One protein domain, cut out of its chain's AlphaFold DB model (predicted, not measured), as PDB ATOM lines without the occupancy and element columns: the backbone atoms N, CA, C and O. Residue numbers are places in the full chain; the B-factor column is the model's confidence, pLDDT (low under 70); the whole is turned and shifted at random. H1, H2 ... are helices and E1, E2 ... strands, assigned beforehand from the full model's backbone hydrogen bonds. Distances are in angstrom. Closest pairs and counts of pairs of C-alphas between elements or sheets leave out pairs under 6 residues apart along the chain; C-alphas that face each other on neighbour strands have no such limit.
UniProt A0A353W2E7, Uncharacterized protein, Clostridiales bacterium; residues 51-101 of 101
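What this domain is: This is residues 51 to 101 of the 101 residues of an uncharacterized protein of Clostridiales bacterium (UniProt A0A353W2E7). Picture a loose, elongated arc: a small two-stranded hairpin of E1 and E2 makes one end, the helix H2 makes the other, and the short helix H1 lies on the bend of chain between them. After H2, residues 93 to 101 make a tail with no named element. The printed part has 51 residues, with E1, E2, H1 and H2 in that order, 22 residues in named elements, under half; the class is mixed, helices and strands, and the sheet, order E1 - E2, is antiparallel. The radius of gyration of the C-alphas is 13.2 A, and they span 38 by 22 by 22 A.

How they stand to each other: Start at E1, residues 55 to 57, and go on to E2, residues 65 to 67: they form an antiparallel hairpin, with 140 degrees between their directions. Look at N 56 and O 66, 3.0 A apart, and at N 66 and O 56, 2.8 A apart, both within hydrogen-bond range. Next comes H1, residues 72 to 75, apart from E1. H2, residues 81 to 92, is apart from both strands. H1 and H2 are close but not clearly touching; their closest C-alphas, those of Leu 75 and Leu 83, are 6.7 A apart. In H2 every O i to N i+4 pair is within hydrogen-bond range, while H1 is too short for such a pair and has its 1 O i to N i+3 pair within range.

Where its parts are: Find C-alpha 55 at (156.790, 110.593, 101.819), where E1 begins its 7.1 A; E2 covers 6.9 A and H1 5.4 A. From C-alpha 81 at (153.998, 106.886, 116.634), H2 runs 15.5 A to C-alpha 92 at (146.196, 93.710, 118.780).

The domain as a whole: The two C-alphas farthest apart, those of Ile 60 and Ser 92, are 38.6 A from each other. The printed part has no cut and no long link. Its mean pLDDT is 93.8, and residue 101, the chain's last, is under 70.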
ATOM      1  N   PHE A  51     152.373 110.471 107.526       94.62
ATOM      2  CA  PHE A  51     153.492 109.831 106.818       94.62
ATOM      3  C   PHE A  51     154.517 110.841 106.283       94.62
ATOM      4  O   PHE A  51     155.432 110.460 105.560       94.62
ATOM      5  N   ASP A  52     154.418 112.116 106.653       94.12
ATOM      6  CA  ASP A  52     155.283 113.206 106.184       94.12
ATOM      7  C   ASP A  52     156.782 112.961 106.440       94.12
ATOM      8  O   ASP A  52     157.618 113.475 105.702       94.12
ATOM      9  N   ARG A  53     157.149 112.119 107.418       95.25
ATOM     10  CA  ARG A  53     158.536 111.651 107.604       95.25
ATOM     11  C   ARG A  53     159.045 110.784 106.443       95.25
ATOM     12  O   ARG A  53     160.236 110.807 106.155       95.25
ATOM     13  N   TYR A  54     158.168 110.017 105.801       96.75
ATOM     14  CA  TYR A  54     158.521 108.961 104.846       96.75
ATOM     15  C   TYR A  54     158.197 109.313 103.396       96.75
ATOM     16  O   TYR A  54     158.821 108.757 102.497       96.75
ATOM     17  N   ILE A  55     157.232 110.205 103.162       96.56
ATOM     18  CA  ILE A  55     156.790 110.593 101.819       96.56
ATOM     19  C   ILE A  55     156.843 112.105 101.610       96.56
ATOM     20  O   ILE A  55     156.662 112.894 102.539       96.56
ATOM     21  N   GLU A  56     157.064 112.505 100.366       96.88
ATOM     22  CA  GLU A  56     156.944 113.880  99.870       96.88
ATOM     23  C   GLU A  56     156.265 113.898  98.503       96.88
ATOM     24  O   GLU A  56     156.292 112.873  97.818       96.88
ATOM     25  N   PRO A  57     155.675 115.034  98.088       96.75
ATOM     26  CA  PRO A  57     155.253 115.222  96.705       96.75
ATOM     27  C   PRO A  57     156.369 114.854  95.720       96.75
ATOM     28  O   PRO A  57     157.543 115.104  95.988       96.75
ATOM     29  N   ASP A  58     156.016 114.245  94.589       95.06
ATOM     30  CA  ASP A  58     157.005 113.879  93.565       95.06
ATOM     31  C   ASP A  58     157.445 115.061  92.677       95.06
ATOM     32  O   ASP A  58     158.381 114.908  91.895       95.06
ATOM     33  N   ASP A  59     156.787 116.220  92.820       94.19
ATOM     34  CA  ASP A  59     156.928 117.456  92.035       94.19
ATOM     35  C   ASP A  59     156.636 117.319  90.523       94.19
ATOM     36  O   ASP A  59     156.821 118.274  89.765       94.19
ATOM     37  N   ILE A  60     156.141 116.161  90.072       95.69
ATOM     38  CA  ILE A  60     155.821 115.871  88.664       95.69
ATOM     39  C   ILE A  60     154.305 115.816  88.467       95.69
ATOM     40  O   ILE A  60     153.775 116.457  87.557       95.69
ATOM     41  N   TRP A  61     153.598 115.072  89.319       95.12
ATOM     42  CA  TRP A  61     152.167 114.826  89.189       95.12
ATOM     43  C   TRP A  61     151.427 115.264  90.458       95.12
ATOM     44  O   TRP A  61     151.646 114.703  91.534       95.12
ATOM     45  N   PRO A  62     150.491 116.227  90.366       92.88
ATOM     46  CA  PRO A  62     149.699 116.646  91.517       92.88
ATOM     47  C   PRO A  62     148.997 115.463  92.195       92.88
ATOM     48  O   PRO A  62     148.224 114.741  91.567       92.88
ATOM     49  N   GLY A  63     149.264 115.283  93.490       90.94
ATOM     50  CA  GLY A  63     148.696 114.206  94.305       90.94
ATOM     51  C   GLY A  63     149.525 112.918  94.359       90.94
ATOM     52  O   GLY A  63     149.186 112.035  95.145       90.94
ATOM     53  N   PHE A  64     150.611 112.810  93.589       95.44
ATOM     54  CA  PHE A  64     151.556 111.701  93.703       95.44
ATOM     55  C   PHE A  64     152.665 112.029  94.699       95.44
ATOM     56  O   PHE A  64     153.025 113.187  94.921       95.44
ATOM     57  N   VAL A  65     153.190 110.978  95.322       96.19
ATOM     58  CA  VAL A  65     154.249 111.069  96.323       96.19
ATOM     59  C   VAL A  65     155.370 110.092  96.004       96.19
ATOM     60  O   VAL A  65     155.140 109.026  95.429       96.19
ATOM     61  N   ARG A  66     156.582 110.437  96.430       96.62
ATOM     62  CA  ARG A  66     157.757 109.565  96.429       96.62
ATOM     63  C   ARG A  66     158.247 109.333  97.854       96.62
ATOM     64  O   ARG A  66     157.900 110.079  98.769       96.62
ATOM     65  N   LEU A  67     159.058 108.296  98.035       97.38
ATOM     66  CA  LEU A  67     159.732 108.056  99.308       97.38
ATOM     67  C   LEU A  67     160.827 109.104  99.526       97.38
ATOM     68  O   LEU A  67     161.588 109.411  98.609       97.38
ATOM     69  N   LYS A  68     160.908 109.611 100.753       97.44
ATOM     70  CA  LYS A  68     162.062 110.355 101.259       97.44
ATOM     71  C   LYS A  68     163.212 109.401 101.566       97.44
ATOM     72  O   LYS A  68     163.016 108.194 101.701       97.44
ATOM     73  N   ASP A  69     164.392 109.967 101.785       97.06
ATOM     74  CA  ASP A  69     165.500 109.224 102.376       97.06
ATOM     75  C   ASP A  69     165.251 108.999 103.873       97.06
ATOM     76  O   ASP A  69     165.220 109.933 104.676       97.06
ATOM     77  N   PHE A  70     165.098 107.734 104.259       97.31
ATOM     78  CA  PHE A  70     165.037 107.291 105.649       97.31
ATOM     79  C   PHE A  70     165.686 105.911 105.788       97.31
ATOM     80  O   PHE A  70     165.849 105.168 104.818       97.31
ATOM     81  N   LYS A  71     166.084 105.549 107.008       97.69
ATOM     82  CA  LYS A  71     166.635 104.222 107.298       97.69
ATOM     83  C   LYS A  71     165.500 103.266 107.633       97.69
ATOM     84  O   LYS A  71     164.507 103.661 108.231       97.69
ATOM     85  N   TRP A  72     165.661 101.976 107.348       96.31
ATOM     86  CA  TRP A  72     164.613 100.998 107.665       96.31
ATOM     87  C   TRP A  72     164.273 100.948 109.165       96.31
ATOM     88  O   TRP A  72     163.137 100.658 109.518       96.31
ATOM     89  N   GLN A  73     165.214 101.281 110.058       97.69
ATOM     90  CA  GLN A  73     164.962 101.364 111.501       97.69
ATOM     91  C   GLN A  73     163.973 102.476 111.866       97.69
ATOM     92  O   GLN A  73     163.283 102.363 112.876       97.69
ATOM     93  N   ASP A  74     163.861 103.525 111.047       97.12
ATOM     94  CA  ASP A  74     162.841 104.565 111.214       97.12
ATOM     95  C   ASP A  74     161.424 104.009 111.013       97.12
ATOM     96  O   ASP A  74     160.453 104.675 111.376       97.12
ATOM     97  N   LEU A  75     161.296 102.806 110.433       95.94
ATOM     98  CA  LEU A  75     160.025 102.109 110.273       95.94
ATOM     99  C   LEU A  75     159.619 101.267 111.497       95.94
ATOM    100  O   LEU A  75     158.561 100.638 111.497       95.94
ATOM    101  N   LEU A  76     160.456 101.209 112.531       96.62
ATOM    102  CA  LEU A  76     160.146 100.435 113.724       96.62
ATOM    103  C   LEU A  76     159.130 101.178 114.616       96.62
ATOM    104  O   LEU A  76     159.236 102.402 114.755       96.62
ATOM    105  N   PRO A  77     158.169 100.474 115.249       95.50
ATOM    106  CA  PRO A  77     157.156 101.078 116.123       95.50
ATOM    107  C   PRO A  77     157.728 101.954 117.242       95.50
ATOM    108  O   PRO A  77     157.118 102.946 117.633       95.50
ATOM    109  N   GLU A  78     158.915 101.627 117.752       96.00
ATOM    110  CA  GLU A  78     159.562 102.384 118.828       96.00
ATOM    111  C   GLU A  78     160.050 103.763 118.360       96.00
ATOM    112  O   GLU A  78     160.223 104.665 119.175       96.00
ATOM    113  N   ASN A  79     160.235 103.937 117.048       96.12
ATOM    114  CA  ASN A  79     160.776 105.149 116.436       96.12
ATOM    115  C   ASN A  79     159.704 105.999 115.735       96.12
ATOM    116  O   ASN A  79     160.017 107.077 115.228       96.12
ATOM    117  N   SER A  80     158.451 105.531 115.679       95.31
ATOM    118  CA  SER A  80     157.381 106.193 114.934       95.31
ATOM    119  C   SER A  80     156.004 105.955 115.552       95.31
ATOM    120  O   SER A  80     155.487 104.836 115.483       95.31
ATOM    121  N   PRO A  81     155.352 107.002 116.096       94.06
ATOM    122  CA  PRO A  81     153.998 106.886 116.634       94.06
ATOM    123  C   PRO A  81     152.983 106.389 115.596       94.06
ATOM    124  O   PRO A  81     152.132 105.564 115.922       94.06
ATOM    125  N   THR A  82     153.120 106.816 114.336       95.25
ATOM    126  CA  THR A  82     152.285 106.343 113.223       95.25
ATOM    127  C   THR A  82     152.419 104.839 113.024       95.25
ATOM    128  O   THR A  82     151.420 104.124 112.942       95.25
ATOM    129  N   LEU A  83     153.652 104.335 112.953       96.06
ATOM    130  CA  LEU A  83     153.865 102.913 112.704       96.06
ATOM    131  C   LEU A  83     153.518 102.070 113.921       96.06
ATOM    132  O   LEU A  83     153.003 100.971 113.755       96.06
ATOM    133  N   LYS A  84     153.674 102.613 115.130       95.25
ATOM    134  CA  LYS A  84     153.132 102.002 116.340       95.25
ATOM    135  C   LYS A  84     151.614 101.851 116.276       95.25
ATOM    136  O   LYS A  84     151.123 100.746 116.492       95.25
ATOM    137  N   ALA A  85     150.885 102.906 115.908       95.06
ATOM    138  CA  ALA A  85     149.431 102.847 115.752       95.06
ATOM    139  C   ALA A  85     149.002 101.798 114.706       95.06
ATOM    140  O   ALA A  85     148.010 101.094 114.907       95.06
ATOM    141  N   ILE A  86     149.770 101.645 113.620       95.38
ATOM    142  CA  ILE A  86     149.551 100.598 112.608       95.38
ATOM    143  C   ILE A  86     149.837  99.210 113.179       95.38
ATOM    144  O   ILE A  86     149.002  98.316 113.047       95.38
ATOM    145  N   SER A  87     150.988  99.007 113.819       95.19
ATOM    146  CA  SER A  87     151.383  97.709 114.365       95.19
ATOM    147  C   SER A  87     150.429  97.226 115.454       95.19
ATOM    148  O   SER A  87     150.006  96.076 115.413       95.19
ATOM    149  N   GLU A  88     150.026  98.091 116.385       94.19
ATOM    150  CA  GLU A  88     149.031  97.765 117.416       94.19
ATOM    151  C   GLU A  88     147.642  97.521 116.806       94.19
ATOM    152  O   GLU A  88     146.922  96.609 117.221       94.19
ATOM    153  N   GLY A  89     147.276  98.286 115.773       94.31
ATOM    154  CA  GLY A  89     146.067  98.059 114.984       94.31
ATOM    155  C   GLY A  89     146.019  96.656 114.376       94.31
ATOM    156  O   GLY A  89     145.046  95.928 114.563       94.31
ATOM    157  N   LEU A  90     147.099  96.250 113.705       95.19
ATOM    158  CA  LEU A  90     147.201  94.958 113.024       95.19
ATOM    159  C   LEU A  90     147.350  93.774 113.990       95.19
ATOM    160  O   LEU A  90     146.716  92.742 113.788       95.19
ATOM    161  N   LEU A  91     148.193  93.899 115.018       96.00
ATOM    162  CA  LEU A  91     148.567  92.781 115.893       96.00
ATOM    163  C   LEU A  91     147.639  92.616 117.098       96.00
ATOM    164  O   LEU A  91     147.506  91.513 117.621       96.00
ATOM    165  N   SER A  92     147.016  93.700 117.563       94.81
ATOM    166  CA  SER A  92     146.196  93.710 118.780       94.81
ATOM    167  C   SER A  92     144.738  94.099 118.526       94.81
ATOM    168  O   SER A  92     143.970  94.213 119.478       94.81
ATOM    169  N   GLY A  93     144.338  94.297 117.265       91.25
ATOM    170  CA  GLY A  93     142.980  94.727 116.914       91.25
ATOM    171  C   GLY A  93     142.671  96.160 117.361       91.25
ATOM    172  O   GLY A  93     141.535  96.468 117.725       91.25
ATOM    173  N   GLY A  94     143.690  97.024 117.395       85.81
ATOM    174  CA  GLY A  94     143.561  98.436 117.750       85.81
ATOM    175  C   GLY A  94     142.798  99.270 116.710       85.81
ATOM    176  O   GLY A  94     142.437  98.809 115.633       85.81
ATOM    177  N   LYS A  95     142.556 100.546 117.034       90.00
ATOM    178  CA  LYS A  95     141.714 101.451 116.224       90.00
ATOM    179  C   LYS A  95     142.464 102.227 115.135       90.00
ATOM    180  O   LYS A  95     141.830 103.027 114.458       90.00
ATOM    181  N   PHE A  96     143.775 102.013 114.980       92.75
ATOM    182  CA  PHE A  96     144.631 102.773 114.054       92.75
ATOM    183  C   PHE A  96     144.599 104.289 114.317       92.75
ATOM    184  O   PHE A  96     144.556 105.090 113.389       92.75
ATOM    185  N   LEU A  97     144.578 104.684 115.594       91.19
ATOM    186  CA  LEU A  97     144.501 106.085 116.006       91.19
ATOM    187  C   LEU A  97     145.796 106.524 116.675       91.19
ATOM    188  O   LEU A  97     146.392 105.773 117.448       91.19
ATOM    189  N   MET A  98     146.175 107.770 116.413       88.69
ATOM    190  CA  MET A  98     147.229 108.443 117.160       88.69
ATOM    191  C   MET A  98     146.758 108.719 118.599       88.69
ATOM    192  O   MET A  98     145.558 108.916 118.824       88.69
ATOM    193  N   PRO A  99     147.673 108.769 119.582       82.81
ATOM    194  CA  PRO A  99     147.347 109.259 120.916       82.81
ATOM    195  C   PRO A  99     146.769 110.678 120.848       82.81
ATOM    196  O   PRO A  99     147.209 111.494 120.041       82.81
ATOM    197  N   ILE A 100     145.782 110.966 121.695       79.88
ATOM    198  CA  ILE A 100     145.309 112.335 121.918       79.88
ATOM    199  C   ILE A 100     146.290 112.973 122.909       79.88
ATOM    200  O   ILE A 100     146.499 112.404 123.982       79.88
ATOM    201  N   GLU A 101     146.909 114.092 122.530       62.41
ATOM    202  CA  GLU A 101     147.738 114.923 123.423       62.41
ATOM    203  C   GLU A 101     146.896 115.690 124.452       62.41
ATOM    204  O   GLU A 101     145.775 116.134 124.101       62.41
TER     205      GLU A 101